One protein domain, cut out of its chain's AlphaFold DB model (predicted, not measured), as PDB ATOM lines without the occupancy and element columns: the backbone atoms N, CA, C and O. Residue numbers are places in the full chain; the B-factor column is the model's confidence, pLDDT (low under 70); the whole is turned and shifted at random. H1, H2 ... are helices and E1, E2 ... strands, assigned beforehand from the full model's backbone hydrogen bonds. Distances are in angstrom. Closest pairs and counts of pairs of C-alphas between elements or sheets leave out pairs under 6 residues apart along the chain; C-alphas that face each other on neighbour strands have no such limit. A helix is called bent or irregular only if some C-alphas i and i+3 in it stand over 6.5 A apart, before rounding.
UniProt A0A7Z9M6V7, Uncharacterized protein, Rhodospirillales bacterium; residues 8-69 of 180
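Overview. This is residues 8 to 69 of the 180 residues of an uncharacterized protein of Rhodospirillales bacterium (UniProt A0A7Z9M6V7). A small three-stranded parallel sheet, E1, E2 and E5, has helices H1 and H2 over one face, and the two-stranded hairpin E3 and E4 reaches away from it, with H1 packing on both sheet and hairpin. E4 runs on into E5 across a break of 1 residue, at 20 degrees, and the turn of the hairpin and H2 make the two ends of the long axis. The printed part has 62 residues with two named helices and five named strands, in the order E1 H1 E2 H2 E3 E4 E5; the larger sheet is ordered E1, E2, E5, and E3 and E4 are antiparallel. The class is mixed, helices and strands; the whole is compact, with a radius of gyration of the C-alphas of 10.9 A, and elongated, spanning 34 by 21 by 17 A.

Arrangement. E1, residues 8 to 10, is an edge strand, parallel to the inner strand E2, residues 35 to 38, with N 10 and O 37 at 2.8 A. Between them H1, residues 15 to 27, completes a strand-helix-strand unit, two parallel neighbour strands joined through a helix, with a right-handed crossover. H1 is on the sheet at a height of 10.4 A, over E1 and E2, and runs along the strands, at 2 degrees to E2 on the local plane. The closest C-alphas of E1 and H1 are those of Val 10 and Thr 18, 6.4 A apart. H2, residues 41 to 49, is on the same face at a height of 8.1 A, giving two layers, helices on one face of a sheet. It lies over the edge strand E5, residues 65 to 68, and only just runs slantwise to the strands, at 32 degrees to E5 on the local plane; their closest C-alphas, of Leu 48 and Thr 65, are 5.4 A apart. E2 and E5 are parallel, with N 66 and O 36 at 2.9 A. E3, residues 52 to 56, and E4, residues 59 to 63, form a hairpin, with N 54 and O 61 at 2.8 A. The closest C-alphas of H1 and E3 are those of Leu 27 and Arg 56, 6.4 A apart. H1 and H2 are apart. In H1 every O i to N i+4 pair is within hydrogen-bond range; in H2, 3 of 5 are.

Along the chain. E1 begins at C-alpha 8, (57.108, 89.981, 78.818), and measures 6.1 A. H1 measures 18.2 A, E2 10.1 A and H2 14.3 A; H2 is irregular, with C-alphas 42 and 45 9.0 A apart. E3 measures 12.4 A and E4 12.9 A. E5 measures 7.6 A and ends at C-alpha 68, (63.806, 97.467, 77.460).

Size, cuts and confidence. The C-alphas farthest apart, of Asp 41 and Asn 58, are 34.2 A apart. The printed part has no cut and no long link; the link from H1 to E2 is short, and the others are tight. The mean pLDDT of the printed part is 96.8, and no printed residue is under 70.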
ATOM      1  N   ILE A   8      58.221  89.127  79.247       97.62
ATOM      2  CA  ILE A   8      57.108  89.981  78.818       97.62
ATOM      3  C   ILE A   8      57.638  91.390  78.537       97.62
ATOM      4  O   ILE A   8      58.262  92.008  79.400       97.62
ATOM      5  N   LYS A   9      57.341  91.909  77.339       98.31
ATOM      6  CA  LYS A   9      57.457  93.336  77.018       98.31
ATOM      7  C   LYS A   9      56.204  94.053  77.514       98.31
ATOM      8  O   LYS A   9      55.106  93.771  77.041       98.31
ATOM      9  N   VAL A  10      56.366  94.987  78.439       98.25
ATOM     10  CA  VAL A  10      55.275  95.784  79.007       98.25
ATOM     11  C   VAL A  10      55.272  97.148  78.328       98.25
ATOM     12  O   VAL A  10      56.067  98.013  78.678       98.25
ATOM     13  N   ALA A  11      54.400  97.316  77.333       97.75
ATOM     14  CA  ALA A  11      54.273  98.542  76.536       97.75
ATOM     15  C   ALA A  11      52.836  99.116  76.494       97.75
ATOM     16  O   ALA A  11      52.347  99.431  75.411       97.75
ATOM     17  N   PRO A  12      52.097  99.190  77.618       97.38
ATOM     18  CA  PRO A  12      50.740  99.724  77.590       97.38
ATOM     19  C   PRO A  12      50.685 101.252  77.467       97.38
ATOM     20  O   PRO A  12      49.599 101.786  77.264       97.38
ATOM     21  N   PHE A  13      51.807 101.964  77.674       96.25
ATOM     22  CA  PHE A  13      51.841 103.430  77.813       96.25
ATOM     23  C   PHE A  13      50.831 103.938  78.862       96.25
ATOM     24  O   PHE A  13      50.260 105.020  78.775       96.25
ATOM     25  N   ASN A  14      50.583 103.108  79.880       97.56
ATOM     26  CA  ASN A  14      49.610 103.334  80.936       97.56
ATOM     27  C   ASN A  14      50.099 102.654  82.220       97.56
ATOM     28  O   ASN A  14      50.226 101.430  82.281       97.56
ATOM     29  N   ARG A  15      50.356 103.444  83.270       96.50
ATOM     30  CA  ARG A  15      50.952 102.926  84.511       96.50
ATOM     31  C   ARG A  15      50.043 101.937  85.248       96.50
ATOM     32  O   ARG A  15      50.551 101.002  85.860       96.50
ATOM     33  N   TYR A  16      48.721 102.091  85.159       97.62
ATOM     34  CA  TYR A  16      47.772 101.159  85.776       97.62
ATOM     35  C   TYR A  16      47.812  99.794  85.085       97.62
ATOM     36  O   TYR A  16      47.911  98.770  85.753       97.62
ATOM     37  N   GLN A  17      47.850  99.782  83.752       98.38
ATOM     38  CA  GLN A  17      47.979  98.541  82.986       98.38
ATOM     39  C   GLN A  17      49.358  97.890  83.169       98.38
ATOM     40  O   GLN A  17      49.452  96.666  83.236       98.38
ATOM     41  N   THR A  18      50.425  98.685  83.328       97.94
ATOM     42  CA  THR A  18      51.740  98.165  83.737       97.94
ATOM     43  C   THR A  18      51.626  97.414  85.067       97.94
ATOM     44  O   THR A  18      52.092  96.280  85.170       97.94
ATOM     45  N   LEU A  19      50.953  97.992  86.072       97.56
ATOM     46  CA  LEU A  19      50.725  97.322  87.358       97.56
ATOM     47  C   LEU A  19      49.899  96.041  87.213       97.56
ATOM     48  O   LEU A  19      50.203  95.064  87.894       97.56
ATOM     49  N   ASP A  20      48.895  96.013  86.341       98.25
ATOM     50  CA  ASP A  20      48.080  94.814  86.127       98.25
ATOM     51  C   ASP A  20      48.901  93.652  85.553       98.25
ATOM     52  O   ASP A  20      48.775  92.521  86.028       98.25
ATOM     53  N   VAL A  21      49.819  93.923  84.617       97.88
ATOM     54  CA  VAL A  21      50.748  92.901  84.105       97.88
ATOM     55  C   VAL A  21      51.659  92.383  85.215       97.88
ATOM     56  O   VAL A  21      51.779  91.170  85.403       97.88
ATOM     57  N   LEU A  22      52.272  93.281  85.989       97.81
ATOM     58  CA  LEU A  22      53.174  92.898  87.077       97.81
ATOM     59  C   LEU A  22      52.439  92.099  88.165       97.81
ATOM     60  O   LEU A  22      52.946  91.081  88.640       97.81
ATOM     61  N   ARG A  23      51.209  92.497  88.514       97.38
ATOM     62  CA  ARG A  23      50.335  91.735  89.418       97.38
ATOM     63  C   ARG A  23      50.034  90.359  88.851       97.38
ATOM     64  O   ARG A  23      50.126  89.387  89.591       97.38
ATOM     65  N   GLY A  24      49.738  90.257  87.557       96.62
ATOM     66  CA  GLY A  24      49.538  88.980  86.874       96.62
ATOM     67  C   GLY A  24      50.743  88.046  87.013       96.62
ATOM     68  O   GLY A  24      50.576  86.887  87.389       96.62
ATOM     69  N   ILE A  25      51.961  88.556  86.793       96.62
ATOM     70  CA  ILE A  25      53.214  87.797  86.970       96.62
ATOM     71  C   ILE A  25      53.354  87.307  88.416       96.62
ATOM     72  O   ILE A  25      53.606  86.120  88.643       96.62
ATOM     73  N   ALA A  26      53.163  88.198  89.392       96.75
ATOM     74  CA  ALA A  26      53.278  87.854  90.804       96.75
ATOM     75  C   ALA A  26      52.228  86.808  91.213       96.75
ATOM     76  O   ALA A  26      52.584  85.764  91.759       96.75
ATOM     77  N   LEU A  27      50.946  87.025  90.904       95.81
ATOM     78  CA  LEU A  27      49.859  86.093  91.229       95.81
ATOM     79  C   LEU A  27      50.049  84.723  90.556       95.81
ATOM     80  O   LEU A  27      49.745  83.698  91.162       95.81
ATOM     81  N   ALA A  28      50.632  84.686  89.355       94.81
ATOM     82  CA  ALA A  28      50.976  83.455  88.643       94.81
ATOM     83  C   ALA A  28      52.258  82.760  89.148       94.81
ATOM     84  O   ALA A  28      52.681  81.761  88.556       94.81
ATOM     85  N   LYS A  29      52.899  83.276  90.208       95.38
ATOM     86  CA  LYS A  29      54.161  82.754  90.764       95.38
ATOM     87  C   LYS A  29      55.250  82.628  89.691       95.38
ATOM     88  O   LYS A  29      55.874  81.578  89.512       95.38
ATOM     89  N   ALA A  30      55.380  83.681  88.884       95.50
ATOM     90  CA  ALA A  30      56.224  83.724  87.695       95.50
ATOM     91  C   ALA A  30      57.441  84.645  87.806       95.50
ATOM     92  O   ALA A  30      58.234  84.686  86.869       95.50
ATOM     93  N   GLU A  31      57.624  85.323  88.937       95.12
ATOM     94  CA  GLU A  31      58.671  86.325  89.161       95.12
ATOM     95  C   GLU A  31      60.098  85.817  88.901       95.12
ATOM     96  O   GLU A  31      60.945  86.581  88.455       95.12
ATOM     97  N   ASN A  32      60.352  84.522  89.114       94.00
ATOM     98  CA  ASN A  32      61.675  83.915  88.938       94.00
ATOM     99  C   ASN A  32      61.892  83.293  87.548       94.00
ATOM    100  O   ASN A  32      62.982  82.803  87.275       94.00
ATOM    101  N   ARG A  33      60.863  83.256  86.685       94.44
ATOM    102  CA  ARG A  33      60.957  82.653  85.339       94.44
ATOM    103  C   ARG A  33      60.671  83.635  84.205       94.44
ATOM    104  O   ARG A  33      61.135  83.405  83.096       94.44
ATOM    105  N   ILE A  34      59.864  84.669  84.456       96.31
ATOM    106  CA  ILE A  34      59.495  85.673  83.458       96.31
ATOM    107  C   ILE A  34      60.262  86.956  83.753       96.31
ATOM    108  O   ILE A  34      59.987  87.643  84.736       96.31
ATOM    109  N   SER A  35      61.182  87.310  82.863       97.56
ATOM    110  CA  SER A  35      61.824  88.620  82.869       97.56
ATOM    111  C   SER A  35      60.873  89.703  82.360       97.56
ATOM    112  O   SER A  35      60.162  89.519  81.371       97.56
ATOM    113  N   VAL A  36      60.876  90.863  83.012       98.19
ATOM    114  CA  VAL A  36      60.058  92.010  82.601       98.19
ATOM    115  C   VAL A  36      60.927  93.000  81.835       98.19
ATOM    116  O   VAL A  36      61.940  93.463  82.354       98.19
ATOM    117  N   TYR A  37      60.516  93.358  80.624       98.44
ATOM    118  CA  TYR A  37      61.152  94.400  79.822       98.44
ATOM    119  C   TYR A  37      60.177  95.553  79.629       98.44
ATOM    120  O   TYR A  37      59.022  95.321  79.271       98.44
ATOM    121  N   THR A  38      60.618  96.793  79.836       98.44
ATOM    122  CA  THR A  38      59.781  97.945  79.486       98.44
ATOM    123  C   THR A  38      59.737  98.132  77.968       98.44
ATOM    124  O   THR A  38      60.726  97.938  77.261       98.44
ATOM    125  N   GLY A  39      58.567  98.471  77.447       98.12
ATOM    126  CA  GLY A  39      58.390  98.991  76.096       98.12
ATOM    127  C   GLY A  39      57.743 100.370  76.093       98.12
ATOM    128  O   GLY A  39      57.162 100.751  75.087       98.12
ATOM    129  N   ASN A  40      57.783 101.058  77.233       97.88
ATOM    130  CA  ASN A  40      57.201 102.371  77.439       97.88
ATOM    131  C   ASN A  40      58.263 103.442  77.182       97.88
ATOM    132  O   ASN A  40      58.975 103.855  78.102       97.88
ATOM    133  N   ASP A  41      58.385 103.882  75.933       97.06
ATOM    134  CA  ASP A  41      59.332 104.935  75.563       97.06
ATOM    135  C   ASP A  41      59.086 106.252  76.337       97.06
ATOM    136  O   ASP A  41      60.021 106.983  76.645       97.06
ATOM    137  N   ASP A  42      57.855 106.523  76.775       95.62
ATOM    138  CA  ASP A  42      57.506 107.689  77.600       95.62
ATOM    139  C   ASP A  42      58.101 107.661  79.021       95.62
ATOM    140  O   ASP A  42      58.164 108.702  79.675       95.62
ATOM    141  N   ASN A  43      58.528 106.492  79.519       96.81
ATOM    142  CA  ASN A  43      58.841 106.290  80.938       96.81
ATOM    143  C   ASN A  43      60.065 105.387  81.195       96.81
ATOM    144  O   ASN A  43      60.138 104.727  82.234       96.81
ATOM    145  N   ILE A  44      61.017 105.344  80.255       97.62
ATOM    146  CA  ILE A  44      62.162 104.409  80.256       97.62
ATOM    147  C   ILE A  44      62.903 104.404  81.599       97.62
ATOM    148  O   ILE A  44      63.041 103.358  82.230       97.62
ATOM    149  N   VAL A  45      63.370 105.575  82.044       97.56
ATOM    150  CA  VAL A  45      64.214 105.706  83.243       97.56
ATOM    151  C   VAL A  45      63.475 105.228  84.492       97.56
ATOM    152  O   VAL A  45      63.998 104.399  85.235       97.56
ATOM    153  N   ILE A  46      62.240 105.695  84.699       96.75
ATOM    154  CA  ILE A  46      61.429 105.344  85.872       96.75
ATOM    155  C   ILE A  46      61.107 103.849  85.898       96.75
ATOM    156  O   ILE A  46      61.209 103.228  86.957       96.75
ATOM    157  N   ASP A  47      60.758 103.253  84.755       97.31
ATOM    158  CA  ASP A  47      60.468 101.819  84.672       97.31
ATOM    159  C   ASP A  47      61.699 100.967  85.032       97.31
ATOM    160  O   ASP A  47      61.550  99.920  85.668       97.31
ATOM    161  N   LEU A  48      62.907 101.403  84.653       97.38
ATOM    162  CA  LEU A  48      64.163 100.697  84.945       97.38
ATOM    163  C   LEU A  48      64.549 100.748  86.428       97.38
ATOM    164  O   LEU A  48      65.089  99.774  86.955       97.38
ATOM    165  N   ILE A  49      64.277 101.859  87.116       96.19
ATOM    166  CA  ILE A  49      64.729 102.041  88.506       96.19
ATOM    167  C   ILE A  49      63.710 101.581  89.545       96.19
ATOM    168  O   ILE A  49      64.097 101.201  90.657       96.19
ATOM    169  N   THR A  50      62.423 101.586  89.195       95.62
ATOM    170  CA  THR A  50      61.325 101.369  90.141       95.62
ATOM    171  C   THR A  50      61.212  99.893  90.545       95.62
ATOM    172  O   THR A  50      60.934  99.041  89.695       95.62
ATOM    173  N   PRO A  51      61.382  99.545  91.837       95.94
ATOM    174  CA  PRO A  51      60.934  98.259  92.351       95.94
ATOM    175  C   PRO A  51      59.410  98.262  92.515       95.94
ATOM    176  O   PRO A  51      58.844  99.145  93.157       95.94
ATOM    177  N   TYR A  52      58.744  97.244  91.983       96.69
ATOM    178  CA  TYR A  52      57.310  97.047  92.158       96.69
ATOM    179  C   TYR A  52      57.060  95.985  93.218       96.69
ATOM    180  O   TYR A  52      57.230  94.791  92.970       96.69
ATOM    181  N   GLU A  53      56.647  96.426  94.402       97.56
ATOM    182  CA  GLU A  53      56.267  95.542  95.500       97.56
ATOM    183  C   GLU A  53      54.801  95.122  95.376       97.56
ATOM    184  O   GLU A  53      53.884  95.945  95.383       97.56
ATOM    185  N   ILE A  54      54.571  93.816  95.270       97.25
ATOM    186  CA  ILE A  54      53.244  93.231  95.095       97.25
ATOM    187  C   ILE A  54      52.988  92.244  96.221       97.25
ATOM    188  O   ILE A  54      53.717  91.269  96.399       97.25
ATOM    189  N   ARG A  55      51.914  92.482  96.978       95.88
ATOM    190  CA  ARG A  55      51.458  91.549  98.011       95.88
ATOM    191  C   ARG A  55      50.806  90.336  97.356       95.88
ATOM    192  O   ARG A  55      49.861  90.482  96.583       95.88
ATOM    193  N   ARG A  56      51.299  89.149  97.697       94.75
ATOM    194  CA  ARG A  56      50.732  87.853  97.320       94.75
ATOM    195  C   ARG A  56      50.747  86.951  98.547       94.75
ATOM    196  O   ARG A  56      51.818  86.636  99.069       94.75
ATOM    197  N   ASP A  57      49.569  86.513  98.979       91.81
ATOM    198  CA  ASP A  57      49.383  85.757 100.222       91.81
ATOM    199  C   ASP A  57      49.989  86.526 101.421       91.81
ATOM    200  O   ASP A  57      49.751  87.723 101.576       91.81
ATOM    201  N   ASN A  58      50.823  85.864 102.230       93.69
ATOM    202  CA  ASN A  58      51.566  86.471 103.341       93.69
ATOM    203  C   ASN A  58      52.983  86.931 102.938       93.69
ATOM    204  O   ASN A  58      53.853  87.075 103.796       93.69
ATOM    205  N   THR A  59      53.243  87.117 101.640       95.25
ATOM    206  CA  THR A  59      54.562  87.503 101.112       95.25
ATOM    207  C   THR A  59      54.485  88.760 100.250       95.25
ATOM    208  O   THR A  59      53.465  89.035  99.612       95.25
ATOM    209  N   THR A  60      55.581  89.515 100.201       97.19
ATOM    210  CA  THR A  60      55.780  90.595  99.229       97.19
ATOM    211  C   THR A  60      56.731  90.100  98.150       97.19
ATOM    212  O   THR A  60      57.828  89.635  98.454       97.19
ATOM    213  N   VAL A  61      56.302  90.189  96.894       97.19
ATOM    214  CA  VAL A  61      57.118  89.895  95.715       97.19
ATOM    215  C   VAL A  61      57.577  91.216  95.120       97.19
ATOM    216  O   VAL A  61      56.744  92.065  94.810       97.19
ATOM    217  N   THR A  62      58.883  91.380  94.933       97.44
ATOM    218  CA  THR A  62      59.447  92.562  94.276       97.44
ATOM    219  C   THR A  62      59.791  92.227  92.832       97.44
ATOM    220  O   THR A  62      60.656  91.391  92.574       97.44
ATOM    221  N   LEU A  63      59.126  92.887  91.888       97.69
ATOM    222  CA  LEU A  63      59.428  92.809  90.460       97.69
ATOM    223  C   LEU A  63      60.193  94.056  90.015       97.69
ATOM    224  O   LEU A  63      59.967  95.155  90.517       97.69
ATOM    225  N   ARG A  64      61.086  93.884  89.043       96.56
ATOM    226  CA  ARG A  64      61.826  94.967  88.388       96.56
ATOM    227  C   ARG A  64      61.824  94.732  86.890       96.56
ATOM    228  O   ARG A  64      61.840  93.579  86.450       96.56
ATOM    229  N   THR A  65      61.845  95.811  86.116       97.25
ATOM    230  CA  THR A  65      62.212  95.685  84.707       97.25
ATOM    231  C   THR A  65      63.727  95.476  84.613       97.25
ATOM    232  O   THR A  65      64.496  96.078  85.361       97.25
ATOM    233  N   VAL A  66      64.174  94.556  83.757       96.62
ATOM    234  CA  VAL A  66      65.603  94.183  83.631       96.62
ATOM    235  C   VAL A  66      66.299  94.856  82.440       96.62
ATOM    236  O   VAL A  66      67.519  94.757  82.269       96.62
ATOM    237  N   GLY A  67      65.515  95.544  81.614       97.31
ATOM    238  CA  GLY A  67      65.916  96.216  80.387       97.31
ATOM    239  C   GLY A  67      64.687  96.677  79.606       97.31
ATOM    240  O   GLY A  67      63.575  96.698  80.141       97.31
ATOM    241  N   GLY A  68      64.876  96.997  78.328       97.19
ATOM    242  CA  GLY A  68      63.806  97.467  77.460       97.19
ATOM    243  C   GLY A  68      63.846  96.884  76.051       97.19
ATOM    244  O   GLY A  68      64.855  96.348  75.599       97.19
ATOM    245  N   LEU A  69      62.705  96.981  75.378       97.50
ATOM    246  CA  LEU A  69      62.529  96.745  73.948       97.50
ATOM    247  C   LEU A  69      61.818  97.979  73.394       97.50
ATOM    248  O   LEU A  69      60.589  98.027  73.368       97.50
TER     249      LEU A  69